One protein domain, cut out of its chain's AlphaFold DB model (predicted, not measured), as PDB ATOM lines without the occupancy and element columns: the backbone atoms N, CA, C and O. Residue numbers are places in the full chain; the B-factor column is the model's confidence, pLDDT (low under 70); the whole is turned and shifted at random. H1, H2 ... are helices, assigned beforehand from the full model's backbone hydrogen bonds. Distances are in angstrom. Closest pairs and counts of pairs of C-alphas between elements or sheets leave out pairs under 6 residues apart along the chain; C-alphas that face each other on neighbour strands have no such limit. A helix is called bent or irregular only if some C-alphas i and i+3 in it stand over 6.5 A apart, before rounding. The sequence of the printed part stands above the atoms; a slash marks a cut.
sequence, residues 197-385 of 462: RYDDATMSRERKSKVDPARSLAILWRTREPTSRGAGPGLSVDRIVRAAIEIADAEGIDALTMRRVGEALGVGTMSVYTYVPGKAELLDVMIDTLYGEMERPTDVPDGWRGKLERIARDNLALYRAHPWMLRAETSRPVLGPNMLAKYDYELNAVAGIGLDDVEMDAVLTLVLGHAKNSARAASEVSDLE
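AT A GLANCE: This is residues 197 to 385 of the 462 residues of the protein "Transcriptional regulator, TetR family" of Micromonospora avicenniae (UniProt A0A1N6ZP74). This is a helical domain of two parts joined through H6 in its middle: in one part the long H10 has H7 side by side with it and H9 packed on H10 near residues 360 to 364, and in the other H3 crosses H6, with H4 and the short H5 beyond H3 and H2 packed on H6. H1 packs on the short H8, and the stretch from residue 221 to 236 makes a long loop with no named element. The printed part has 189 residues with ten named helices, H1 to H10 in order along the chain, and no named strand, and its class is all helix. The whole is compact, with a radius of gyration of the C-alphas of 17.9 A, and spans 55 by 42 by 29 A along its three main axes.

HOW THE PARTS SIT: The longest helix, H10, residues 357 to 385, touches H7, residues 303 to 321, with its residues 367 to 379 alone. Their closest C-alphas, those of Leu 316 and Ala 371, are 5.1 A apart, and they run the same way at a shallow tilt of 33 degrees, only just short of steep. With residues 360 to 364 alone H10 also touches H9, residues 337 to 347; their closest C-alphas are those of Leu 347 and Met 360, 6.5 A apart, and they run opposite ways at a steep tilt of 68 degrees, only just short of about perpendicular. H7 and H9 are close but not clearly touching, with the closest C-alphas, those of Ile 311 and Glu 346, 7.0 A apart. H9 touches H6, residues 279 to 293, by residues 288 to 292 of H6 alone, at a steep tilt of 50 degrees, the same way; the closest C-alphas are those of Gly 292 and Asn 338, 4.9 A apart. H6 is the hub, touching three helices, and is apart from H10. H3, residues 237 to 251, touches H6 with residues 241 to 245 alone, about perpendicular at 87 degrees, and the C-alphas of Val 241 and Met 286 are the closest at 5.6 A. H2, residues 213 to 220, touches H6 at a steep tilt of 47 degrees, the same way, with the closest C-alphas, those of Ser 216 and Glu 281, 5.1 A apart. H4, residues 258 to 265, touches H3, about perpendicular at 80 degrees, with the closest C-alphas, those of Ala 244 and Val 261, 6.0 A apart. H5, residues 269 to 273, touches H4, where the C-alphas of Gly 262 and Thr 269 are the closest at 4.9 A. H1, residues 200 to 210, touches H8, residues 325 to 328, with the closest C-alphas, those of Asp 200 and Arg 327, 5.3 A apart. Every O i to N i+4 pair is within hydrogen-bond range in H2, H3, H4, H5, H6, H7, H9 and H10, against 5 of 7 in H1, while H8 is too short for such a pair.

IN THESE COORDINATES: H10 measures 42.5 A from C-alpha 357 at (65.719, 54.116, 67.520) to C-alpha 385 at (37.882, 71.984, 94.151). H7 measures 27.0 A, H6 21.1 A, H3 20.7 A, H1 16.5 A and H9 15.4 A. H1 begins with C-alpha 200 at (54.577, 73.890, 90.383). H1 is neither bent nor irregular, but only just: C-alphas 200 and 203 are 6.0 A apart.

THE WHOLE: The two C-alphas farthest apart, those of Gly 230 and Gly 354, are 55.8 A apart. The printed part has no cut, and its one long link joins H2 to H3. The mean pLDDT of the printed part is 82.7, and it is under 70 at residues 197 to 211, 223 to 233 and 330 to 333.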
ATOM      1  N   ARG A 197      50.228  81.728  92.345       27.31
ATOM      2  CA  ARG A 197      49.835  80.417  91.841       27.31
ATOM      3  C   ARG A 197      50.513  79.408  92.747       27.31
ATOM      4  O   ARG A 197      51.664  79.620  93.121       27.31
ATOM      5  N   TYR A 198      49.794  78.361  93.125       30.98
ATOM      6  CA  TYR A 198      50.390  77.211  93.790       30.98
ATOM      7  C   TYR A 198      51.600  76.754  92.962       30.98
ATOM      8  O   TYR A 198      51.501  76.498  91.761       30.98
ATOM      9  N   ASP A 199      52.778  76.793  93.576       32.19
ATOM     10  CA  ASP A 199      54.045  76.752  92.859       32.19
ATOM     11  C   ASP A 199      54.394  75.325  92.393       32.19
ATOM     12  O   ASP A 199      55.080  74.559  93.076       32.19
ATOM     13  N   ASP A 200      53.988  74.983  91.173       33.62
ATOM     14  CA  ASP A 200      54.577  73.890  90.383       33.62
ATOM     15  C   ASP A 200      56.011  74.257  89.912       33.62
ATOM     16  O   ASP A 200      56.935  73.440  89.867       33.62
ATOM     17  N   ALA A 201      56.257  75.548  89.655       30.03
ATOM     18  CA  ALA A 201      57.532  76.051  89.137       30.03
ATOM     19  C   ALA A 201      58.633  76.243  90.203       30.03
ATOM     20  O   ALA A 201      59.818  76.163  89.859       30.03
ATOM     21  N   THR A 202      58.289  76.484  91.474       30.91
ATOM     22  CA  THR A 202      59.283  76.690  92.551       30.91
ATOM     23  C   THR A 202      59.937  75.379  92.969       30.91
ATOM     24  O   THR A 202      61.154  75.357  93.128       30.91
ATOM     25  N   MET A 203      59.205  74.258  92.989       34.84
ATOM     26  CA  MET A 203      59.804  72.930  93.198       34.84
ATOM     27  C   MET A 203      60.745  72.541  92.062       34.84
ATOM     28  O   MET A 203      61.904  72.205  92.307       34.84
ATOM     29  N   SER A 204      60.316  72.721  90.812       33.47
ATOM     30  CA  SER A 204      61.184  72.534  89.646       33.47
ATOM     31  C   SER A 204      62.441  73.423  89.671       33.47
ATOM     32  O   SER A 204      63.472  73.027  89.131       33.47
ATOM     33  N   ARG A 205      62.405  74.617  90.284       31.94
ATOM     34  CA  ARG A 205      63.556  75.542  90.383       31.94
ATOM     35  C   ARG A 205      64.461  75.297  91.586       31.94
ATOM     36  O   ARG A 205      65.677  75.371  91.423       31.94
ATOM     37  N   GLU A 206      63.909  74.985  92.756       35.75
ATOM     38  CA  GLU A 206      64.690  74.578  93.930       35.75
ATOM     39  C   GLU A 206      65.394  73.237  93.696       35.75
ATOM     40  O   GLU A 206      66.527  73.059  94.139       35.75
ATOM     41  N   ARG A 207      64.773  72.330  92.931       41.19
ATOM     42  CA  ARG A 207      65.372  71.060  92.499       41.19
ATOM     43  C   ARG A 207      66.490  71.283  91.470       41.19
ATOM     44  O   ARG A 207      67.582  70.747  91.627       41.19
ATOM     45  N   LYS A 208      66.285  72.160  90.475       37.66
ATOM     46  CA  LYS A 208      67.286  72.461  89.423       37.66
ATOM     47  C   LYS A 208      68.592  73.092  89.928       37.66
ATOM     48  O   LYS A 208      69.586  72.991  89.217       37.66
ATOM     49  N   SER A 209      68.615  73.741  91.097       39.66
ATOM     50  CA  SER A 209      69.832  74.371  91.647       39.66
ATOM     51  C   SER A 209      70.510  73.585  92.779       39.66
ATOM     52  O   SER A 209      71.610  73.966  93.180       39.66
ATOM     53  N   LYS A 210      69.893  72.504  93.285       51.28
ATOM     54  CA  LYS A 210      70.389  71.736  94.446       51.28
ATOM     55  C   LYS A 210      70.619  70.237  94.212       51.28
ATOM     56  O   LYS A 210      71.265  69.632  95.060       51.28
ATOM     57  N   VAL A 211      70.121  69.632  93.128       58.06
ATOM     58  CA  VAL A 211      70.366  68.202  92.850       58.06
ATOM     59  C   VAL A 211      71.789  68.016  92.329       58.06
ATOM     60  O   VAL A 211      72.133  68.559  91.280       58.06
ATOM     61  N   ASP A 212      72.593  67.220  93.031       70.19
ATOM     62  CA  ASP A 212      73.810  66.609  92.493       70.19
ATOM     63  C   ASP A 212      73.441  65.204  91.977       70.19
ATOM     64  O   ASP A 212      73.302  64.281  92.787       70.19
ATOM     65  N   PRO A 213      73.260  65.002  90.653       72.31
ATOM     66  CA  PRO A 213      72.800  63.724  90.110       72.31
ATOM     67  C   PRO A 213      73.719  62.559  90.479       72.31
ATOM     68  O   PRO A 213      73.250  61.431  90.602       72.31
ATOM     69  N   ALA A 214      75.013  62.814  90.706       75.81
ATOM     70  CA  ALA A 214      75.953  61.777  91.112       75.81
ATOM     71  C   ALA A 214      75.622  61.212  92.503       75.81
ATOM     72  O   ALA A 214      75.849  60.028  92.752       75.81
ATOM     73  N   ARG A 215      75.052  62.021  93.407       77.19
ATOM     74  CA  ARG A 215      74.621  61.567  94.740       77.19
ATOM     75  C   ARG A 215      73.350  60.743  94.665       77.19
ATOM     76  O   ARG A 215      73.314  59.671  95.264       77.19
ATOM     77  N   SER A 216      72.359  61.200  93.903       80.69
ATOM     78  CA  SER A 216      71.136  60.430  93.659       80.69
ATOM     79  C   SER A 216      71.470  59.079  93.020       80.69
ATOM     80  O   SER A 216      71.045  58.044  93.523       80.69
ATOM     81  N   LEU A 217      72.324  59.061  91.988       81.81
ATOM     82  CA  LEU A 217      72.803  57.825  91.363       81.81
ATOM     83  C   LEU A 217      73.549  56.926  92.357       81.81
ATOM     84  O   LEU A 217      73.311  55.724  92.383       81.81
ATOM     85  N   ALA A 218      74.417  57.478  93.208       80.88
ATOM     86  CA  ALA A 218      75.150  56.665  94.175       80.88
ATOM     87  C   ALA A 218      74.222  55.910  95.147       80.88
ATOM     88  O   ALA A 218      74.502  54.755  95.478       80.88
ATOM     89  N   ILE A 219      73.122  56.548  95.565       79.56
ATOM     90  CA  ILE A 219      72.100  55.951  96.437       79.56
ATOM     91  C   ILE A 219      71.278  54.911  95.668       79.56
ATOM     92  O   ILE A 219      71.170  53.770  96.110       79.56
ATOM     93  N   LEU A 220      70.747  55.288  94.502       83.19
ATOM     94  CA  LEU A 220      69.889  54.446  93.660       83.19
ATOM     95  C   LEU A 220      70.576  53.146  93.235       83.19
ATOM     96  O   LEU A 220      70.009  52.064  93.348       83.19
ATOM     97  N   TRP A 221      71.831  53.244  92.807       84.00
ATOM     98  CA  TRP A 221      72.637  52.097  92.394       84.00
ATOM     99  C   TRP A 221      73.311  51.380  93.572       84.00
ATOM    100  O   TRP A 221      74.121  50.482  93.355       84.00
ATOM    101  N   ARG A 222      73.016  51.789  94.816       75.50
ATOM    102  CA  ARG A 222      73.568  51.231  96.065       75.50
ATOM    103  C   ARG A 222      75.100  51.119  96.067       75.50
ATOM    104  O   ARG A 222      75.680  50.265  96.727       75.50
ATOM    105  N   THR A 223      75.783  52.019  95.358       60.84
ATOM    106  CA  THR A 223      77.258  52.029  95.264       60.84
ATOM    107  C   THR A 223      77.925  52.591  96.522       60.84
ATOM    108  O   THR A 223      79.140  52.474  96.694       60.84
ATOM    109  N   ARG A 224      77.136  53.185  97.427       53.78
ATOM    110  CA  ARG A 224      77.535  53.605  98.774       53.78
ATOM    111  C   ARG A 224      76.418  53.305  99.772       53.78
ATOM    112  O   ARG A 224      75.632  54.188 100.098       53.78
ATOM    113  N   GLU A 225      76.358  52.087 100.295       53.25
ATOM    114  CA  GLU A 225      75.656  51.871 101.563       53.25
ATOM    115  C   GLU A 225      76.573  52.300 102.718       53.25
ATOM    116  O   GLU A 225      77.723  51.848 102.789       53.25
ATOM    117  N   PRO A 226      76.118  53.157 103.649       49.19
ATOM    118  CA  PRO A 226      76.803  53.305 104.919       49.19
ATOM    119  C   PRO A 226      76.812  51.935 105.602       49.19
ATOM    120  O   PRO A 226      75.762  51.417 105.982       49.19
ATOM    121  N   THR A 227      77.991  51.331 105.774       46.56
ATOM    122  CA  THR A 227      78.131  50.156 106.638       46.56
ATOM    123  C   THR A 227      77.681  50.573 108.033       46.56
ATOM    124  O   THR A 227      78.368  51.353 108.695       46.56
ATOM    125  N   SER A 228      76.505  50.111 108.453       46.44
ATOM    126  CA  SER A 228      75.936  50.409 109.763       46.44
ATOM    127  C   SER A 228      76.870  49.904 110.867       46.44
ATOM    128  O   SER A 228      76.854  48.740 111.257       46.44
ATOM    129  N   ARG A 229      77.721  50.798 111.370       43.28
ATOM    130  CA  ARG A 229      78.363  50.690 112.680       43.28
ATOM    131  C   ARG A 229      77.973  51.926 113.485       43.28
ATOM    132  O   ARG A 229      78.819  52.768 113.763       43.28
ATOM    133  N   GLY A 230      76.682  52.085 113.794       46.53
ATOM    134  CA  GLY A 230      76.261  53.115 114.757       46.53
ATOM    135  C   GLY A 230      74.832  53.655 114.670       46.53
ATOM    136  O   GLY A 230      74.421  54.346 115.596       46.53
ATOM    137  N   ALA A 231      74.054  53.363 113.625       48.78
ATOM    138  CA  ALA A 231      72.635  53.728 113.603       48.78
ATOM    139  C   ALA A 231      71.819  52.633 114.310       48.78
ATOM    140  O   ALA A 231      72.050  51.449 114.068       48.78
ATOM    141  N   GLY A 232      70.907  53.013 115.211       49.75
ATOM    142  CA  GLY A 232      70.077  52.073 115.973       49.75
ATOM    143  C   GLY A 232      69.337  51.052 115.089       49.75
ATOM    144  O   GLY A 232      69.185  51.262 113.883       49.75
ATOM    145  N   PRO A 233      68.879  49.929 115.666       53.03
ATOM    146  CA  PRO A 233      68.316  48.820 114.901       53.03
ATOM    147  C   PRO A 233      67.113  49.275 114.054       53.03
ATOM    148  O   PRO A 233      66.094  49.701 114.591       53.03
ATOM    149  N   GLY A 234      67.226  49.176 112.722       71.50
ATOM    150  CA  GLY A 234      66.081  49.212 111.800       71.50
ATOM    151  C   GLY A 234      65.882  50.449 110.911       71.50
ATOM    152  O   GLY A 234      64.799  50.570 110.339       71.50
ATOM    153  N   LEU A 235      66.846  51.368 110.769       82.94
ATOM    154  CA  LEU A 235      66.765  52.460 109.776       82.94
ATOM    155  C   LEU A 235      67.504  52.083 108.476       82.94
ATOM    156  O   LEU A 235      68.665  51.675 108.516       82.94
ATOM    157  N   SER A 236      66.833  52.218 107.330       88.62
ATOM    158  CA  SER A 236      67.368  51.953 105.985       88.62
ATOM    159  C   SER A 236      66.861  52.994 104.982       88.62
ATOM    160  O   SER A 236      65.871  53.675 105.259       88.62
ATOM    161  N   VAL A 237      67.516  53.101 103.817       88.44
ATOM    162  CA  VAL A 237      67.055  53.964 102.710       88.44
ATOM    163  C   VAL A 237      65.626  53.591 102.316       88.44
ATOM    164  O   VAL A 237      64.761  54.459 102.318       88.44
ATOM    165  N   ASP A 238      65.351  52.303 102.103       90.12
ATOM    166  CA  ASP A 238      64.023  51.806 101.718       90.12
ATOM    167  C   ASP A 238      62.935  52.204 102.738       90.12
ATOM    168  O   ASP A 238      61.848  52.642 102.364       90.12
ATOM    169  N   ARG A 239      63.232  52.126 104.047       93.25
ATOM    170  CA  ARG A 239      62.291  52.537 105.105       93.25
ATOM    171  C   ARG A 239      62.061  54.051 105.118       93.25
ATOM    172  O   ARG A 239      60.934  54.489 105.332       93.25
ATOM    173  N   ILE A 240      63.115  54.839 104.903       94.56
ATOM    174  CA  ILE A 240      63.027  56.304 104.802       94.56
ATOM    175  C   ILE A 240      62.166  56.705 103.606       94.56
ATOM    176  O   ILE A 240      61.299  57.566 103.735       94.56
ATOM    177  N   VAL A 241      62.389  56.064 102.462       95.12
ATOM    178  CA  VAL A 241      61.689  56.345 101.208       95.12
ATOM    179  C   VAL A 241      60.210  55.993 101.311       95.12
ATOM    180  O   VAL A 241      59.381  56.829 100.969       95.12
ATOM    181  N   ARG A 242      59.858  54.823 101.863       96.12
ATOM    182  CA  ARG A 242      58.451  54.448 102.084       96.12
ATOM    183  C   ARG A 242      57.709  55.444 102.971       96.12
ATOM    184  O   ARG A 242      56.653  55.922 102.578       96.12
ATOM    185  N   ALA A 243      58.292  55.837 104.105       96.75
ATOM    186  CA  ALA A 243      57.680  56.852 104.966       96.75
ATOM    187  C   ALA A 243      57.538  58.212 104.257       96.75
ATOM    188  O   ALA A 243      56.562  58.927 104.466       96.75
ATOM    189  N   ALA A 244      58.502  58.582 103.411       96.69
ATOM    190  CA  ALA A 244      58.435  59.809 102.627       96.69
ATOM    191  C   ALA A 244      57.329  59.774 101.556       96.69
ATOM    192  O   ALA A 244      56.660  60.789 101.371       96.69
ATOM    193  N   ILE A 245      57.119  58.631 100.890       97.44
ATOM    194  CA  ILE A 245      56.010  58.413  99.944       97.44
ATOM    195  C   ILE A 245      54.674  58.533 100.680       97.44
ATOM    196  O   ILE A 245      53.848  59.341 100.278       97.44
ATOM    197  N   GLU A 246      54.509  57.850 101.817       97.00
ATOM    198  CA  GLU A 246      53.282  57.919 102.629       97.00
ATOM    199  C   GLU A 246      52.943  59.358 103.061       97.00
ATOM    200  O   GLU A 246      51.789  59.779 102.977       97.00
ATOM    201  N   ILE A 247      53.945  60.145 103.479       95.75
ATOM    202  CA  ILE A 247      53.759  61.570 103.802       95.75
ATOM    203  C   ILE A 247      53.338  62.359 102.557       95.75
ATOM    204  O   ILE A 247      52.422  63.174 102.631       95.75
ATOM    205  N   ALA A 248      54.013  62.155 101.424       94.38
ATOM    206  CA  ALA A 248      53.734  62.898 100.200       94.38
ATOM    207  C   ALA A 248      52.354  62.558  99.609       94.38
ATOM    208  O   ALA A 248      51.691  63.455  99.090       94.38
ATOM    209  N   ASP A 249      51.908  61.310  99.730       94.56
ATOM    210  CA  ASP A 249      50.580  60.857  99.307       94.56
ATOM    211  C   ASP A 249      49.472  61.434 100.195       94.56
ATOM    212  O   ASP A 249      48.442  61.877  99.691       94.56
ATOM    213  N   ALA A 250      49.683  61.466 101.516       93.25
ATOM    214  CA  ALA A 250      48.667  61.903 102.473       93.25
ATOM    215  C   ALA A 250      48.586  63.429 102.643       93.25
ATOM    216  O   ALA A 250      47.498  63.986 102.786       93.25
ATOM    217  N   GLU A 251      49.732  64.110 102.673       88.94
ATOM    218  CA  GLU A 251      49.848  65.532 103.036       88.94
ATOM    219  C   GLU A 251      50.367  66.405 101.879       88.94
ATOM    220  O   GLU A 251      50.428  67.631 101.995       88.94
ATOM    221  N   GLY A 252      50.743  65.795 100.754       87.06
ATOM    222  CA  GLY A 252      51.315  66.488  99.607       87.06
ATOM    223  C   GLY A 252      52.818  66.773  99.726       87.06
ATOM    224  O   GLY A 252      53.460  66.659 100.772       87.06
ATOM    225  N   ILE A 253      53.408  67.197  98.606       85.81
ATOM    226  CA  ILE A 253      54.866  67.366  98.466       85.81
ATOM    227  C   ILE A 253      55.461  68.504  99.305       85.81
ATOM    228  O   ILE A 253      56.662  68.514  99.607       85.81
ATOM    229  N   ASP A 254      54.625  69.474  99.667       83.88
ATOM    230  CA  ASP A 254      55.021  70.654 100.431       83.88
ATOM    231  C   ASP A 254      55.212  70.306 101.919       83.88
ATOM    232  O   ASP A 254      56.117  70.842 102.563       83.88
ATOM    233  N   ALA A 255      54.461  69.326 102.438       87.56
ATOM    234  CA  ALA A 255      54.629  68.786 103.790       87.56
ATOM    235  C   ALA A 255      55.900  67.928 103.940       87.56
ATOM    236  O   ALA A 255      56.441  67.773 105.043       87.56
ATOM    237  N   LEU A 256      56.430  67.401 102.829       90.19
ATOM    238  CA  LEU A 256      57.631  66.573 102.841       90.19
ATOM    239  C   LEU A 256      58.866  67.399 103.233       90.19
ATOM    240  O   LEU A 256      59.432  68.154 102.436       90.19
ATOM    241  N   THR A 257      59.341  67.197 104.460       91.88
ATOM    242  CA  THR A 257      60.604  67.745 104.965       91.88
ATOM    243  C   THR A 257      61.424  66.652 105.643       91.88
ATOM    244  O   THR A 257      60.868  65.713 106.210       91.88
ATOM    245  N   MET A 258      62.755  66.790 105.659       93.31
ATOM    246  CA  MET A 258      63.640  65.813 106.322       93.31
ATOM    247  C   MET A 258      63.281  65.621 107.804       93.31
ATOM    248  O   MET A 258      63.388  64.523 108.344       93.31
ATOM    249  N   ARG A 259      62.820  66.695 108.458       92.19
ATOM    250  CA  ARG A 259      62.342  66.666 109.841       92.19
ATOM    251  C   ARG A 259      61.046  65.866 109.979       92.19
ATOM    252  O   ARG A 259      60.993  64.991 110.831       92.19
ATOM    253  N   ARG A 260      60.043  66.134 109.134       93.94
ATOM    254  CA  ARG A 260      58.756  65.415 109.137       93.94
ATOM    255  C   ARG A 260      58.949  63.910 108.919       93.94
ATOM    256  O   ARG A 260      58.282  63.120 109.581       93.94
ATOM    257  N   VAL A 261      59.895  63.527 108.056       95.56
ATOM    258  CA  VAL A 261      60.296  62.125 107.833       95.56
ATOM    259  C   VAL A 261      60.936  61.517 109.086       95.56
ATOM    260  O   VAL A 261      60.571  60.414 109.482       95.56
ATOM    261  N   GLY A 262      61.851  62.233 109.750       93.12
ATOM    262  CA  GLY A 262      62.430  61.786 111.023       93.12
ATOM    263  C   GLY A 262      61.372  61.583 112.113       93.12
ATOM    264  O   GLY A 262      61.341  60.534 112.752       93.12
ATOM    265  N   GLU A 263      60.453  62.543 112.256       94.75
ATOM    266  CA  GLU A 263      59.319  62.475 113.188       94.75
ATOM    267  C   GLU A 263      58.408  61.272 112.895       94.75
ATOM    268  O   GLU A 263      58.077  60.532 113.820       94.75
ATOM    269  N   ALA A 264      58.069  61.013 111.625       94.44
ATOM    270  CA  ALA A 264      57.264  59.851 111.227       94.44
ATOM    271  C   ALA A 264      57.936  58.508 111.564       94.44
ATOM    272  O   ALA A 264      57.266  57.533 111.890       94.44
ATOM    273  N   LEU A 265      59.267  58.461 111.509       94.06
ATOM    274  CA  LEU A 265      60.055  57.258 111.784       94.06
ATOM    275  C   LEU A 265      60.467  57.116 113.258       94.06
ATOM    276  O   LEU A 265      61.067  56.099 113.615       94.06
ATOM    277  N   GLY A 266      60.172  58.109 114.104       92.12
ATOM    278  CA  GLY A 266      60.591  58.141 115.507       92.12
ATOM    279  C   GLY A 266      62.103  58.310 115.698       92.12
ATOM    280  O   GLY A 266      62.647  57.865 116.708       92.12
ATOM    281  N   VAL A 267      62.801  58.922 114.735       90.88
ATOM    282  CA  VAL A 267      64.258  59.136 114.765       90.88
ATOM    283  C   VAL A 267      64.611  60.617 114.640       90.88
ATOM    284  O   VAL A 267      63.854  61.426 114.111       90.88
ATOM    285  N   GLY A 268      65.803  60.996 115.103       89.50
ATOM    286  CA  GLY A 268      66.297  62.359 114.914       89.50
ATOM    287  C   GLY A 268      66.558  62.673 113.436       89.50
ATOM    288  O   GLY A 268      67.053  61.829 112.692       89.50
ATOM    289  N   THR A 269      66.316  63.917 113.012       89.75
ATOM    290  CA  THR A 269      66.551  64.373 111.627       89.75
ATOM    291  C   THR A 269      67.977  64.089 111.138       89.75
ATOM    292  O   THR A 269      68.183  63.741 109.978       89.75
ATOM    293  N   MET A 270      68.974  64.188 112.026       86.94
ATOM    294  CA  MET A 270      70.375  63.885 111.700       86.94
ATOM    295  C   MET A 270      70.595  62.418 111.303       86.94
ATOM    296  O   MET A 270      71.445  62.134 110.460       86.94
ATOM    297  N   SER A 271      69.806  61.491 111.855       87.31
ATOM    298  CA  SER A 271      69.837  60.083 111.456       87.31
ATOM    299  C   SER A 271      69.357  59.908 110.017       87.31
ATOM    300  O   SER A 271      69.965  59.147 109.280       87.31
ATOM    301  N   VAL A 272      68.341  60.659 109.575       89.00
ATOM    302  CA  VAL A 272      67.857  60.616 108.181       89.00
ATOM    303  C   VAL A 272      68.933  61.123 107.213       89.00
ATOM    304  O   VAL A 272      69.222  60.467 106.213       89.00
ATOM    305  N   TYR A 273      69.603  62.229 107.559       87.94
ATOM    306  CA  TYR A 273      70.697  62.795 106.756       87.94
ATOM    307  C   TYR A 273      71.905  61.862 106.578       87.94
ATOM    308  O   TYR A 273      72.697  62.058 105.660       87.94
ATOM    309  N   THR A 274      72.047  60.840 107.430       85.50
ATOM    310  CA  THR A 274      73.103  59.822 107.292       85.50
ATOM    311  C   THR A 274      72.878  58.922 106.071       85.50
ATOM    312  O   THR A 274      73.840  58.425 105.493       85.50
ATOM    313  N   TYR A 275      71.619  58.728 105.666       85.81
ATOM    314  CA  TYR A 275      71.237  57.848 104.557       85.81
ATOM    315  C   TYR A 275      70.915  58.627 103.285       85.81
ATOM    316  O   TYR A 275      71.259  58.183 102.192       85.81
ATOM    317  N   VAL A 276      70.260  59.783 103.420       86.88
ATOM    318  CA  VAL A 276      69.853  60.610 102.282       86.88
ATOM    319  C   VAL A 276      70.272  62.059 102.540       86.88
ATOM    320  O   VAL A 276      69.804  62.664 103.504       86.88
ATOM    321  N   PRO A 277      71.149  62.643 101.705       82.31
ATOM    322  CA  PRO A 277      71.807  63.914 102.005       82.31
ATOM    323  C   PRO A 277      70.868  65.126 101.921       82.31
ATOM    324  O   PRO A 277      71.195  66.185 102.456       82.31
ATOM    325  N   GLY A 278      69.703  64.990 101.282       87.06
ATOM    326  CA  GLY A 278      68.756  66.084 101.122       87.06
ATOM    327  C   GLY A 278      67.399  65.656 100.570       87.06
ATOM    328  O   GLY A 278      67.210  64.535 100.102       87.06
ATOM    329  N   LYS A 279      66.437  66.592 100.612       87.38
ATOM    330  CA  LYS A 279      65.083  66.400 100.057       87.38
ATOM    331  C   LYS A 279      65.129  66.110  98.554       87.38
ATOM    332  O   LYS A 279      64.305  65.360  98.056       87.38
ATOM    333  N   ALA A 280      66.066  66.717  97.832       85.06
ATOM    334  CA  ALA A 280      66.132  66.598  96.382       85.06
ATOM    335  C   ALA A 280      66.512  65.170  95.947       85.06
ATOM    336  O   ALA A 280      65.821  64.589  95.113       85.06
ATOM    337  N   GLU A 281      67.529  64.593  96.593       86.88
ATOM    338  CA  GLU A 281      67.930  63.194  96.427       86.88
ATOM    339  C   GLU A 281      66.850  62.240  96.945       86.88
ATOM    340  O   GLU A 281      66.570  61.233  96.304       86.88
ATOM    341  N   LEU A 282      66.187  62.570  98.063       90.88
ATOM    342  CA  LEU A 282      65.059  61.782  98.567       90.88
ATOM    343  C   LEU A 282      63.952  61.657  97.514       90.88
ATOM    344  O   LEU A 282      63.474  60.556  97.272       90.88
ATOM    345  N   LEU A 283      63.603  62.756  96.840       91.31
ATOM    346  CA  LEU A 283      62.612  62.749  95.761       91.31
ATOM    347  C   LEU A 283      63.031  61.867  94.579       91.31
ATOM    348  O   LEU A 283      62.177  61.186  94.021       91.31
ATOM    349  N   ASP A 284      64.313  61.867  94.191       89.25
ATOM    350  CA  ASP A 284      64.798  60.970  93.128       89.25
ATOM    351  C   ASP A 284      64.597  59.498  93.509       89.25
ATOM    352  O   ASP A 284      64.110  58.711  92.699       89.25
ATOM    353  N   VAL A 285      64.928  59.134  94.752       91.50
ATOM    354  CA  VAL A 285      64.799  57.752  95.236       91.50
ATOM    355  C   VAL A 285      63.335  57.343  95.406       91.50
ATOM    356  O   VAL A 285      62.982  56.215  95.073       91.50
ATOM    357  N   MET A 286      62.468  58.251  95.861       94.62
ATOM    358  CA  MET A 286      61.020  58.016  95.927       94.62
ATOM    359  C   MET A 286      60.434  57.718  94.544       94.62
ATOM    360  O   MET A 286      59.737  56.722  94.385       94.62
ATOM    361  N   ILE A 287      60.754  58.543  93.543       93.44
ATOM    362  CA  ILE A 287      60.262  58.368  92.169       93.44
ATOM    363  C   ILE A 287      60.761  57.045  91.573       93.44
ATOM    364  O   ILE A 287      59.969  56.297  91.006       93.44
ATOM    365  N   ASP A 288      62.051  56.728  91.719       93.56
ATOM    366  CA  ASP A 288      62.595  55.464  91.208       93.56
ATOM    367  C   ASP A 288      61.970  54.247  91.908       93.56
ATOM    368  O   ASP A 288      61.660  53.258  91.253       93.56
ATOM    369  N   THR A 289      61.703  54.335  93.215       94.69
ATOM    370  CA  THR A 289      61.021  53.263  93.963       94.69
ATOM    371  C   THR A 289      59.633  52.989  93.390       94.69
ATOM    372  O   THR A 289      59.318  51.840  93.099       94.69
ATOM    373  N   LEU A 290      58.849  54.038  93.122       96.19
ATOM    374  CA  LEU A 290      57.523  53.908  92.515       96.19
ATOM    375  C   LEU A 290      57.568  53.316  91.098       96.19
ATOM    376  O   LEU A 290      56.730  52.491  90.743       96.19
ATOM    377  N   TYR A 291      58.581  53.652  90.291       95.25
ATOM    378  CA  TYR A 291      58.788  52.976  89.002       95.25
ATOM    379  C   TYR A 291      59.109  51.485  89.149       95.25
ATOM    380  O   TYR A 291      58.833  50.703  88.235       95.25
ATOM    381  N   GLY A 292      59.701  51.083  90.275       94.62
ATOM    382  CA  GLY A 292      59.958  49.687  90.623       94.62
ATOM    383  C   GLY A 292      58.695  48.904  90.981       94.62
ATOM    384  O   GLY A 292      58.680  47.687  90.819       94.62
ATOM    385  N   GLU A 293      57.642  49.591  91.422       95.25
ATOM    386  CA  GLU A 293      56.355  48.997  91.810       95.25
ATOM    387  C   GLU A 293      55.401  48.797  90.621       95.25
ATOM    388  O   GLU A 293      54.419  48.065  90.729       95.25
ATOM    389  N   MET A 294      55.694  49.409  89.468       96.12
ATOM    390  CA  MET A 294      54.903  49.227  88.252       96.12
ATOM    391  C   MET A 294      55.048  47.809  87.690       96.12
ATOM    392  O   MET A 294      56.158  47.315  87.472       96.12
ATOM    393  N   GLU A 295      53.915  47.181  87.371       93.81
ATOM    394  CA  GLU A 295      53.887  45.907  86.652       93.81
ATOM    395  C   GLU A 295      54.475  46.044  85.238       93.81
ATOM    396  O   GLU A 295      54.298  47.060  84.565       93.81
ATOM    397  N   ARG A 296      55.157  44.994  84.765       93.62
ATOM    398  CA  ARG A 296      55.782  44.941  83.430       93.62
ATOM    399  C   ARG A 296      55.435  43.631  82.703       93.62
ATOM    400  O   ARG A 296      56.320  42.801  82.487       93.62
ATOM    401  N   PRO A 297      54.146  43.383  82.403       92.50
ATOM    402  CA  PRO A 297      53.714  42.155  81.738       92.50
ATOM    403  C   PRO A 297      54.265  42.072  80.311       92.50
ATOM    404  O   PRO A 297      54.205  43.031  79.545       92.50
ATOM    405  N   THR A 298      54.784  40.914  79.914       85.25
ATOM    406  CA  THR A 298      55.314  40.708  78.554       85.25
ATOM    407  C   THR A 298      54.250  40.211  77.570       85.25
ATOM    408  O   THR A 298      54.410  40.365  76.357       85.25
ATOM    409  N   ASP A 299      53.145  39.670  78.079       88.31
ATOM    410  CA  ASP A 299      52.054  39.006  77.365       88.31
ATOM    411  C   ASP A 299      50.811  39.899  77.207       88.31
ATOM    412  O   ASP A 299      49.685  39.524  77.527       88.31
ATOM    413  N   VAL A 300      51.002  41.109  76.679       92.06
ATOM    414  CA  VAL A 300      49.891  42.035  76.410       92.06
ATOM    415  C   VAL A 300      49.251  41.734  75.038       92.06
ATOM    416  O   VAL A 300      49.983  41.639  74.044       92.06
ATOM    417  N   PRO A 301      47.909  41.609  74.946       89.88
ATOM    418  CA  PRO A 301      47.185  41.456  73.677       89.88
ATOM    419  C   PRO A 301      47.381  42.630  72.703       89.88
ATOM    420  O   PRO A 301      47.929  43.668  73.058       89.88
ATOM    421  N   ASP A 302      46.907  42.478  71.464       89.94
ATOM    422  CA  ASP A 302      46.865  43.538  70.435       89.94
ATOM    423  C   ASP A 302      48.232  44.121  70.016       89.94
ATOM    424  O   ASP A 302      48.330  45.224  69.466       89.94
ATOM    425  N   GLY A 303      49.307  43.358  70.237       94.19
ATOM    426  CA  GLY A 303      50.652  43.680  69.766       94.19
ATOM    427  C   GLY A 303      51.194  44.990  70.343       94.19
ATOM    428  O   GLY A 303      50.998  45.303  71.517       94.19
ATOM    429  N   TRP A 304      51.899  45.771  69.518       95.44
ATOM    430  CA  TRP A 304      52.487  47.050  69.941       95.44
ATOM    431  C   TRP A 304      51.426  48.047  70.425       95.44
ATOM    432  O   TRP A 304      51.674  48.819  71.352       95.44
ATOM    433  N   ARG A 305      50.223  48.010  69.837       96.69
ATOM    434  CA  ARG A 305      49.147  48.940  70.178       96.69
ATOM    435  C   ARG A 305      48.616  48.674  71.581       96.69
ATOM    436  O   ARG A 305      48.560  49.604  72.380       96.69
ATOM    437  N   GLY A 306      48.286  47.421  71.897       96.88
ATOM    438  CA  GLY A 306      47.820  47.051  73.237       96.88
ATOM    439  C   GLY A 306      48.873  47.307  74.316       96.88
ATOM    440  O   GLY A 306      48.545  47.805  75.394       96.88
ATOM    441  N   LYS A 307      50.157  47.079  74.005       97.25
ATOM    442  CA  LYS A 307      51.272  47.431  74.900       97.25
ATOM    443  C   LYS A 307      51.335  48.933  75.191       97.25
ATOM    444  O   LYS A 307      51.362  49.309  76.359       97.25
ATOM    445  N   LEU A 308      51.313  49.793  74.168       97.44
ATOM    446  CA  LEU A 308      51.334  51.250  74.366       97.44
ATOM    447  C   LEU A 308      50.088  51.761  75.099       97.44
ATOM    448  O   LEU A 308      50.184  52.673  75.918       97.44
ATOM    449  N   GLU A 309      48.926  51.164  74.837       97.44
ATOM    450  CA  GLU A 309      47.699  51.461  75.570       97.44
ATOM    451  C   GLU A 309      47.823  51.146  77.064       97.44
ATOM    452  O   GLU A 309      47.466  51.975  77.904       97.44
ATOM    453  N   ARG A 310      48.348  49.962  77.402       97.00
ATOM    454  CA  ARG A 310      48.609  49.560  78.789       97.00
ATOM    455  C   ARG A 310      49.619  50.498  79.445       97.00
ATOM    456  O   ARG A 310      49.319  51.045  80.498       97.00
ATOM    457  N   ILE A 311      50.745  50.769  78.783       97.75
ATOM    458  CA  ILE A 311      51.788  51.690  79.263       97.75
ATOM    459  C   ILE A 311      51.204  53.074  79.570       97.75
ATOM    460  O   ILE A 311      51.453  53.622  80.645       97.75
ATOM    461  N   ALA A 312      50.394  53.636  78.670       97.44
ATOM    462  CA  ALA A 312      49.763  54.937  78.885       97.44
ATOM    463  C   ALA A 312      48.846  54.936  80.118       97.44
ATOM    464  O   ALA A 312      48.875  55.880  80.912       97.44
ATOM    465  N   ARG A 313      48.040  53.879  80.286       97.25
ATOM    466  CA  ARG A 313      47.103  53.739  81.411       97.25
ATOM    467  C   ARG A 313      47.819  53.495  82.736       97.25
ATOM    468  O   ARG A 313      47.436  54.112  83.723       97.25
ATOM    469  N   ASP A 314      48.875  52.689  82.750       97.38
ATOM    470  CA  ASP A 314      49.668  52.414  83.952       97.38
ATOM    471  C   ASP A 314      50.399  53.675  84.433       97.38
ATOM    472  O   ASP A 314      50.371  53.995  85.619       97.38
ATOM    473  N   ASN A 315      50.984  54.454  83.516       96.50
ATOM    474  CA  ASN A 315      51.605  55.735  83.863       96.50
ATOM    475  C   ASN A 315      50.560  56.759  84.349       96.50
ATOM    476  O   ASN A 315      50.795  57.466  85.328       96.50
ATOM    477  N   LEU A 316      49.381  56.828  83.716       95.94
ATOM    478  CA  LEU A 316      48.279  57.668  84.200       95.94
ATOM    479  C   LEU A 316      47.816  57.247  85.605       95.94
ATOM    480  O   LEU A 316      47.566  58.108  86.449       95.94
ATOM    481  N   ALA A 317      47.696  55.943  85.861       96.31
ATOM    482  CA  ALA A 317      47.318  55.406  87.163       96.31
ATOM    483  C   ALA A 317      48.360  55.750  88.234       96.31
ATOM    484  O   ALA A 317      47.979  56.196  89.314       96.31
ATOM    485  N   LEU A 318      49.652  55.645  87.907       96.38
ATOM    486  CA  LEU A 318      50.740  56.050  88.794       96.38
ATOM    487  C   LEU A 318      50.631  57.531  89.179       96.38
ATOM    488  O   LEU A 318      50.650  57.864  90.360       96.38
ATOM    489  N   TYR A 319      50.452  58.425  88.200       94.38
ATOM    490  CA  TYR A 319      50.308  59.855  88.481       94.38
ATOM    491  C   TYR A 319      49.048  60.191  89.279       94.38
ATOM    492  O   TYR A 319      49.059  61.137  90.062       94.38
ATOM    493  N   ARG A 320      47.962  59.434  89.100       93.12
ATOM    494  CA  ARG A 320      46.741  59.589  89.902       93.12
ATOM    495  C   ARG A 320      46.925  59.103  91.338       93.12
ATOM    496  O   ARG A 320      46.397  59.736  92.244       93.12
ATOM    497  N   ALA A 321      47.657  58.009  91.538       94.56
ATOM    498  CA  ALA A 321      47.975  57.484  92.864       94.56
ATOM    499  C   ALA A 321      48.950  58.398  93.624       94.56
ATOM    500  O   ALA A 321      48.786  58.598  94.823       94.56
ATOM    501  N   HIS A 322      49.897  59.016  92.909       95.31
ATOM    502  CA  HIS A 322      50.939  59.876  93.477       95.31
ATOM    503  C   HIS A 322      50.989  61.260  92.787       95.31
ATOM    504  O   HIS A 322      51.971  61.578  92.104       95.31
ATOM    505  N   PRO A 323      49.978  62.140  92.962       90.88
ATOM    506  CA  PRO A 323      49.883  63.417  92.233       90.88
ATOM    507  C   PRO A 323      51.087  64.345  92.424       90.88
ATOM    508  O   PRO A 323      51.445  65.122  91.535       90.88
ATOM    509  N   TRP A 324      51.776  64.239  93.563       90.19
ATOM    510  CA  TRP A 324      52.990  65.001  93.841       90.19
ATOM    511  C   TRP A 324      54.127  64.742  92.841       90.19
ATOM    512  O   TRP A 324      54.979  65.618  92.659       90.19
ATOM    513  N   MET A 325      54.142  63.592  92.155       91.06
ATOM    514  CA  MET A 325      55.135  63.285  91.120       91.06
ATOM    515  C   MET A 325      55.101  64.310  89.981       91.06
ATOM    516  O   MET A 325      56.152  64.709  89.479       91.06
ATOM    517  N   LEU A 326      53.913  64.821  89.636       85.94
ATOM    518  CA  LEU A 326      53.721  65.813  88.572       85.94
ATOM    519  C   LEU A 326      54.412  67.153  88.867       85.94
ATOM    520  O   LEU A 326      54.704  67.897  87.926       85.94
ATOM    521  N   ARG A 327      54.679  67.439  90.151       78.56
ATOM    522  CA  ARG A 327      55.424  68.616  90.637       78.56
ATOM    523  C   ARG A 327      56.908  68.318  90.881       78.56
ATOM    524  O   ARG A 327      57.744  69.223  90.823       78.56
ATOM    525  N   ALA A 328      57.243  67.062  91.186       78.00
ATOM    526  CA  ALA A 328      58.596  66.638  91.542       78.00
ATOM    527  C   ALA A 328      59.466  66.261  90.326       78.00
ATOM    528  O   ALA A 328      60.686  66.457  90.355       78.00
ATOM    529  N   GLU A 329      58.871  65.737  89.253       70.00
ATOM    530  CA  GLU A 329      59.606  65.321  88.058       70.00
ATOM    531  C   GLU A 329      60.336  66.481  87.367       70.00
ATOM    532  O   GLU A 329      59.793  67.557  87.114       70.00
ATOM    533  N   THR A 330      61.591  66.239  86.993       66.44
ATOM    534  CA  THR A 330      62.423  67.177  86.234       66.44
ATOM    535  C   THR A 330      62.470  66.792  84.762       66.44
ATOM    536  O   THR A 330      62.372  65.627  84.402       66.44
ATOM    537  N   SER A 331      62.755  67.767  83.895       59.12
ATOM    538  CA  SER A 331      63.036  67.523  82.469       59.12
ATOM    539  C   SER A 331      64.305  66.694  82.215       59.12
ATOM    540  O   SER A 331      64.633  66.403  81.073       59.12
ATOM    541  N   ARG A 332      65.076  66.403  83.268       62.81
ATOM    542  CA  ARG A 332      66.260  65.543  83.258       62.81
ATOM    543  C   ARG A 332      66.100  64.566  84.420       62.81
ATOM    544  O   ARG A 332      66.458  64.943  85.541       62.81
ATOM    545  N   PRO A 333      65.464  63.408  84.201       69.38
ATOM    546  CA  PRO A 333      65.292  62.420  85.252       69.38
ATOM    547  C   PRO A 333      66.641  61.780  85.595       69.38
ATOM    548  O   PRO A 333      67.517  61.642  84.739       69.38
ATOM    549  N   VAL A 334      66.823  61.407  86.860       76.56
ATOM    550  CA  VAL A 334      67.992  60.633  87.280       76.56
ATOM    551  C   VAL A 334      67.799  59.187  86.826       76.56
ATOM    552  O   VAL A 334      66.783  58.576  87.141       76.56
ATOM    553  N   LEU A 335      68.768  58.654  86.076       80.81
ATOM    554  CA  LEU A 335      68.764  57.290  85.527       80.81
ATOM    555  C   LEU A 335      69.053  56.257  86.631       80.81
ATOM    556  O   LEU A 335      70.154  55.713  86.728       80.81
ATOM    557  N   GLY A 336      68.075  56.051  87.512       87.38
ATOM    558  CA  GLY A 336      68.070  54.971  88.497       87.38
ATOM    559  C   GLY A 336      67.782  53.600  87.873       87.38
ATOM    560  O   GLY A 336      67.395  53.519  86.702       87.38
ATOM    561  N   PRO A 337      67.982  52.508  88.630       88.81
ATOM    562  CA  PRO A 337      67.803  51.152  88.124       88.81
ATOM    563  C   PRO A 337      66.354  50.867  87.711       88.81
ATOM    564  O   PRO A 337      66.133  50.249  86.670       88.81
ATOM    565  N   ASN A 338      65.361  51.333  88.476       93.31
ATOM    566  CA  ASN A 338      63.961  51.082  88.144       93.31
ATOM    567  C   ASN A 338      63.478  51.975  87.006       93.31
ATOM    568  O   ASN A 338      62.709  51.517  86.165       93.31
ATOM    569  N   MET A 339      63.957  53.219  86.945       91.44
ATOM    570  CA  MET A 339      63.683  54.106  85.824       91.44
ATOM    571  C   MET A 339      64.225  53.535  84.507       91.44
ATOM    572  O   MET A 339      63.490  53.497  83.524       91.44
ATOM    573  N   LEU A 340      65.465  53.028  84.487       92.38
ATOM    574  CA  LEU A 340      66.019  52.375  83.297       92.38
ATOM    575  C   LEU A 340      65.265  51.095  82.937       92.38
ATOM    576  O   LEU A 340      64.964  50.886  81.769       92.38
ATOM    577  N   ALA A 341      64.927  50.260  83.922       94.25
ATOM    578  CA  ALA A 341      64.168  49.038  83.672       94.25
ATOM    579  C   ALA A 341      62.757  49.329  83.131       94.25
ATOM    580  O   ALA A 341      62.256  48.595  82.281       94.25
ATOM    581  N   LYS A 342      62.123  50.411  83.596       95.00
ATOM    582  CA  LYS A 342      60.865  50.918  83.040       95.00
ATOM    583  C   LYS A 342      61.058  51.398  81.601       95.00
ATOM    584  O   LYS A 342      60.306  50.977  80.734       95.00
ATOM    585  N   TYR A 343      62.061  52.238  81.351       94.25
ATOM    586  CA  TYR A 343      62.337  52.782  80.021       94.25
ATOM    587  C   TYR A 343      62.626  51.678  78.992       94.25
ATOM    588  O   TYR A 343      62.046  51.681  77.912       94.25
ATOM    589  N   ASP A 344      63.439  50.685  79.357       94.88
ATOM    590  CA  ASP A 344      63.736  49.523  78.514       94.88
ATOM    591  C   ASP A 344      62.476  48.693  78.209       94.88
ATOM    592  O   ASP A 344      62.198  48.371  77.055       94.88
ATOM    593  N   TYR A 345      61.652  48.405  79.223       96.75
ATOM    594  CA  TYR A 345      60.371  47.718  79.033       96.75
ATOM    595  C   TYR A 345      59.433  48.483  78.085       96.75
ATOM    596  O   TYR A 345      58.809  47.886  77.205       96.75
ATOM    597  N   GLU A 346      59.349  49.803  78.238       96.38
ATOM    598  CA  GLU A 346      58.465  50.643  77.436       96.38
ATOM    599  C   GLU A 346      58.941  50.786  75.982       96.38
ATOM    600  O   GLU A 346      58.118  50.721  75.068       96.38
ATOM    601  N   LEU A 347      60.251  50.894  75.734       95.94
ATOM    602  CA  LEU A 347      60.815  50.866  74.377       95.94
ATOM    603  C   LEU A 347      60.569  49.517  73.685       95.94
ATOM    604  O   LEU A 347      60.220  49.470  72.503       95.94
ATOM    605  N   ASN A 348      60.655  48.413  74.431       95.56
ATOM    606  CA  ASN A 348      60.358  47.072  73.921       95.56
ATOM    607  C   ASN A 348      58.891  46.889  73.478       95.56
ATOM    608  O   ASN A 348      58.565  45.901  72.813       95.56
ATOM    609  N   ALA A 349      57.990  47.830  73.789       95.69
ATOM    610  CA  ALA A 349      56.626  47.812  73.265       95.69
ATOM    611  C   ALA A 349      56.555  48.047  71.752       95.69
ATOM    612  O   ALA A 349      55.656  47.515  71.097       95.69
ATOM    613  N   VAL A 350      57.497  48.824  71.213       94.56
ATOM    614  CA  VAL A 350      57.553  49.224  69.800       94.56
ATOM    615  C   VAL A 350      58.779  48.678  69.069       94.56
ATOM    616  O   VAL A 350      58.930  48.893  67.870       94.56
ATOM    617  N   ALA A 351      59.645  47.937  69.757       93.50
ATOM    618  CA  ALA A 351      60.800  47.308  69.136       93.50
ATOM    619  C   ALA A 351      60.383  46.342  68.010       93.50
ATOM    620  O   ALA A 351      59.463  45.534  68.158       93.50
ATOM    621  N   GLY A 352      61.084  46.415  66.876       90.62
ATOM    622  CA  GLY A 352      60.915  45.483  65.759       90.62
ATOM    623  C   GLY A 352      59.692  45.721  64.865       90.62
ATOM    624  O   GLY A 352      59.433  44.894  63.994       90.62
ATOM    625  N   ILE A 353      58.960  46.830  65.026       93.00
ATOM    626  CA  ILE A 353      57.807  47.167  64.163       93.00
ATOM    627  C   ILE A 353      58.176  48.044  62.952       93.00
ATOM    628  O   ILE A 353      57.295  48.556  62.269       93.00
ATOM    629  N   GLY A 354      59.475  48.224  62.688       91.19
ATOM    630  CA  GLY A 354      59.994  49.016  61.565       91.19
ATOM    631  C   GLY A 354      60.323  50.476  61.890       91.19
ATOM    632  O   GLY A 354      60.766  51.189  60.997       91.19
ATOM    633  N   LEU A 355      60.135  50.908  63.140       92.38
ATOM    634  CA  LEU A 355      60.611  52.210  63.618       92.38
ATOM    635  C   LEU A 355      62.122  52.176  63.868       92.38
ATOM    636  O   LEU A 355      62.641  51.158  64.333       92.38
ATOM    637  N   ASP A 356      62.804  53.288  63.597       92.19
ATOM    638  CA  ASP A 356      64.190  53.483  64.034       92.19
ATOM    639  C   ASP A 356      64.285  53.883  65.522       92.19
ATOM    640  O   ASP A 356      63.287  54.219  66.165       92.19
ATOM    641  N   ASP A 357      65.495  53.851  66.090       91.25
ATOM    642  CA  ASP A 357      65.719  54.116  67.520       91.25
ATOM    643  C   ASP A 357      65.249  55.521  67.958       91.25
ATOM    644  O   ASP A 357      64.818  55.712  69.098       91.25
ATOM    645  N   VAL A 358      65.312  56.516  67.064       93.19
ATOM    646  CA  VAL A 358      64.885  57.895  67.352       93.19
ATOM    647  C   VAL A 358      63.362  57.992  67.320       93.19
ATOM    648  O   VAL A 358      62.757  58.637  68.179       93.19
ATOM    649  N   GLU A 359      62.729  57.330  66.354       91.94
ATOM    650  CA  GLU A 359      61.279  57.209  66.256       91.94
ATOM    651  C   GLU A 359      60.700  56.459  67.463       91.94
ATOM    652  O   GLU A 359      59.678  56.884  68.004       91.94
ATOM    653  N   MET A 360      61.365  55.401  67.941       93.94
ATOM    654  CA  MET A 360      60.962  54.670  69.148       93.94
ATOM    655  C   MET A 360      60.916  55.583  70.384       93.94
ATOM    656  O   MET A 360      59.897  55.620  71.082       93.94
ATOM    657  N   ASP A 361      61.975  56.362  70.632       90.00
ATOM    658  CA  ASP A 361      62.026  57.314  71.752       90.00
ATOM    659  C   ASP A 361      60.980  58.436  71.614       90.00
ATOM    660  O   ASP A 361      60.303  58.803  72.582       90.00
ATOM    661  N   ALA A 362      60.776  58.946  70.394       90.69
ATOM    662  CA  ALA A 362      59.783  59.980  70.115       90.69
ATOM    663  C   ALA A 362      58.341  59.482  70.323       90.69
ATOM    664  O   ALA A 362      57.519  60.199  70.904       90.69
ATOM    665  N   VAL A 363      58.031  58.253  69.895       93.81
ATOM    666  CA  VAL A 363      56.730  57.606  70.121       93.81
ATOM    667  C   VAL A 363      56.474  57.432  71.611       93.81
ATOM    668  O   VAL A 363      55.402  57.805  72.097       93.81
ATOM    669  N   LEU A 364      57.460  56.924  72.354       92.62
ATOM    670  CA  LEU A 364      57.323  56.753  73.794       92.62
ATOM    671  C   LEU A 364      57.116  58.102  74.497       92.62
ATOM    672  O   LEU A 364      56.182  58.254  75.286       92.62
ATOM    673  N   THR A 365      57.913  59.115  74.146       90.00
ATOM    674  CA  THR A 365      57.780  60.485  74.664       90.00
ATOM    675  C   THR A 365      56.383  61.058  74.414       90.00
ATOM    676  O   THR A 365      55.799  61.675  75.308       90.00
ATOM    677  N   LEU A 366      55.819  60.843  73.223       92.25
ATOM    678  CA  LEU A 366      54.477  61.307  72.870       92.25
ATOM    679  C   LEU A 366      53.395  60.643  73.735       92.25
ATOM    680  O   LEU A 366      52.524  61.332  74.271       92.25
ATOM    681  N   VAL A 367      53.459  59.320  73.893       94.12
ATOM    682  CA  VAL A 367      52.473  58.544  74.662       94.12
ATOM    683  C   VAL A 367      52.539  58.884  76.153       94.12
ATOM    684  O   VAL A 367      51.510  59.191  76.764       94.12
ATOM    685  N   LEU A 368      53.740  58.903  76.738       92.31
ATOM    686  CA  LEU A 368      53.935  59.269  78.145       92.31
ATOM    687  C   LEU A 368      53.571  60.736  78.402       92.31
ATOM    688  O   LEU A 368      52.954  61.055  79.419       92.31
ATOM    689  N   GLY A 369      53.889  61.630  77.461       89.12
ATOM    690  CA  GLY A 369      53.506  63.038  77.522       89.12
ATOM    691  C   GLY A 369      51.988  63.232  77.554       89.12
ATOM    692  O   GLY A 369      51.488  64.050  78.326       89.12
ATOM    693  N   HIS A 370      51.236  62.444  76.778       91.69
ATOM    694  CA  HIS A 370      49.771  62.456  76.806       91.69
ATOM    695  C   HIS A 370      49.202  61.989  78.153       91.69
ATOM    696  O   HIS A 370      48.332  62.659  78.719       91.69
ATOM    697  N   ALA A 371      49.723  60.888  78.705       91.81
ATOM    698  CA  ALA A 371      49.331  60.399  80.030       91.81
ATOM    699  C   ALA A 371      49.618  61.438  81.127       91.81
ATOM    700  O   ALA A 371      48.734  61.775  81.915       91.81
ATOM    701  N   LYS A 372      50.822  62.021  81.120       88.38
ATOM    702  CA  LYS A 372      51.244  63.053  82.075       88.38
ATOM    703  C   LYS A 372      50.390  64.319  81.993       88.38
ATOM    704  O   LYS A 372      49.959  64.835  83.023       88.38
ATOM    705  N   ASN A 373      50.119  64.817  80.786       85.38
ATOM    706  CA  ASN A 373      49.283  66.005  80.593       85.38
ATOM    707  C   ASN A 373      47.848  65.768  81.076       85.38
ATOM    708  O   ASN A 373      47.262  66.641  81.711       85.38
ATOM    709  N   SER A 374      47.308  64.577  80.818       86.88
ATOM    710  CA  SER A 374      45.967  64.201  81.273       86.88
ATOM    711  C   SER A 374      45.896  64.096  82.797       86.88
ATOM    712  O   SER A 374      44.955  64.601  83.407       86.88
ATOM    713  N   ALA A 375      46.917  63.509  83.428       87.56
ATOM    714  CA  ALA A 375      47.020  63.439  84.883       87.56
ATOM    715  C   ALA A 375      47.118  64.831  85.526       87.56
ATOM    716  O   ALA A 375      46.448  65.100  86.520       87.56
ATOM    717  N   ARG A 376      47.909  65.737  84.935       84.81
ATOM    718  CA  ARG A 376      48.018  67.127  85.397       84.81
ATOM    719  C   ARG A 376      46.686  67.862  85.315       84.81
ATOM    720  O   ARG A 376      46.297  68.471  86.302       84.81
ATOM    721  N   ALA A 377      45.968  67.745  84.200       81.69
ATOM    722  CA  ALA A 377      44.651  68.362  84.070       81.69
ATOM    723  C   ALA A 377      43.664  67.845  85.138       81.69
ATOM    724  O   ALA A 377      42.933  68.632  85.729       81.69
ATOM    725  N   ALA A 378      43.677  66.542  85.441       80.31
ATOM    726  CA  ALA A 378      42.838  65.968  86.497       80.31
ATOM    727  C   ALA A 378      43.248  66.420  87.916       80.31
ATOM    728  O   ALA A 378      42.387  66.669  88.764       80.31
ATOM    729  N   SER A 379      44.556  66.552  88.175       82.12
ATOM    730  CA  SER A 379      45.076  67.069  89.450       82.12
ATOM    731  C   SER A 379      44.679  68.527  89.663       82.12
ATOM    732  O   SER A 379      44.241  68.878  90.752       82.12
ATOM    733  N   GLU A 380      44.779  69.365  88.626       78.62
ATOM    734  CA  GLU A 380      44.413  70.785  88.692       78.62
ATOM    735  C   GLU A 380      42.933  70.979  89.038       78.62
ATOM    736  O   GLU A 380      42.615  71.823  89.874       78.62
ATOM    737  N   VAL A 381      42.038  70.165  88.462       74.62
ATOM    738  CA  VAL A 381      40.613  70.160  88.838       74.62
ATOM    739  C   VAL A 381      40.466  69.842  90.326       74.62
ATOM    740  O   VAL A 381      39.890  70.628  91.069       74.62
ATOM    741  N   SER A 382      41.065  68.746  90.797       77.25
ATOM    742  CA  SER A 382      40.958  68.319  92.203       77.25
ATOM    743  C   SER A 382      41.521  69.353  93.191       77.25
ATOM    744  O   SER A 382      40.969  69.565  94.274       77.25
ATOM    745  N   ASP A 383      42.621  70.014  92.824       76.12
ATOM    746  CA  ASP A 383      43.254  71.052  93.636       76.12
ATOM    747  C   ASP A 383      42.366  72.302  93.731       76.12
ATOM    748  O   ASP A 383      42.154  72.820  94.830       76.12
ATOM    749  N   LEU A 384      41.779  72.738  92.611       75.19
ATOM    750  CA  LEU A 384      40.841  73.863  92.575       75.19
ATOM    751  C   LEU A 384      39.576  73.585  93.390       75.19
ATOM    752  O   LEU A 384      39.109  74.472  94.106       75.19
ATOM    753  N   GLU A 385      39.036  72.368  93.333       79.12
ATOM    754  CA  GLU A 385      37.882  71.984  94.151       79.12
ATOM    755  C   GLU A 385      38.210  72.059  95.647       79.12
ATOM    756  O   GLU A 385      37.429  72.608  96.427       79.12
TER     757      GLU A 385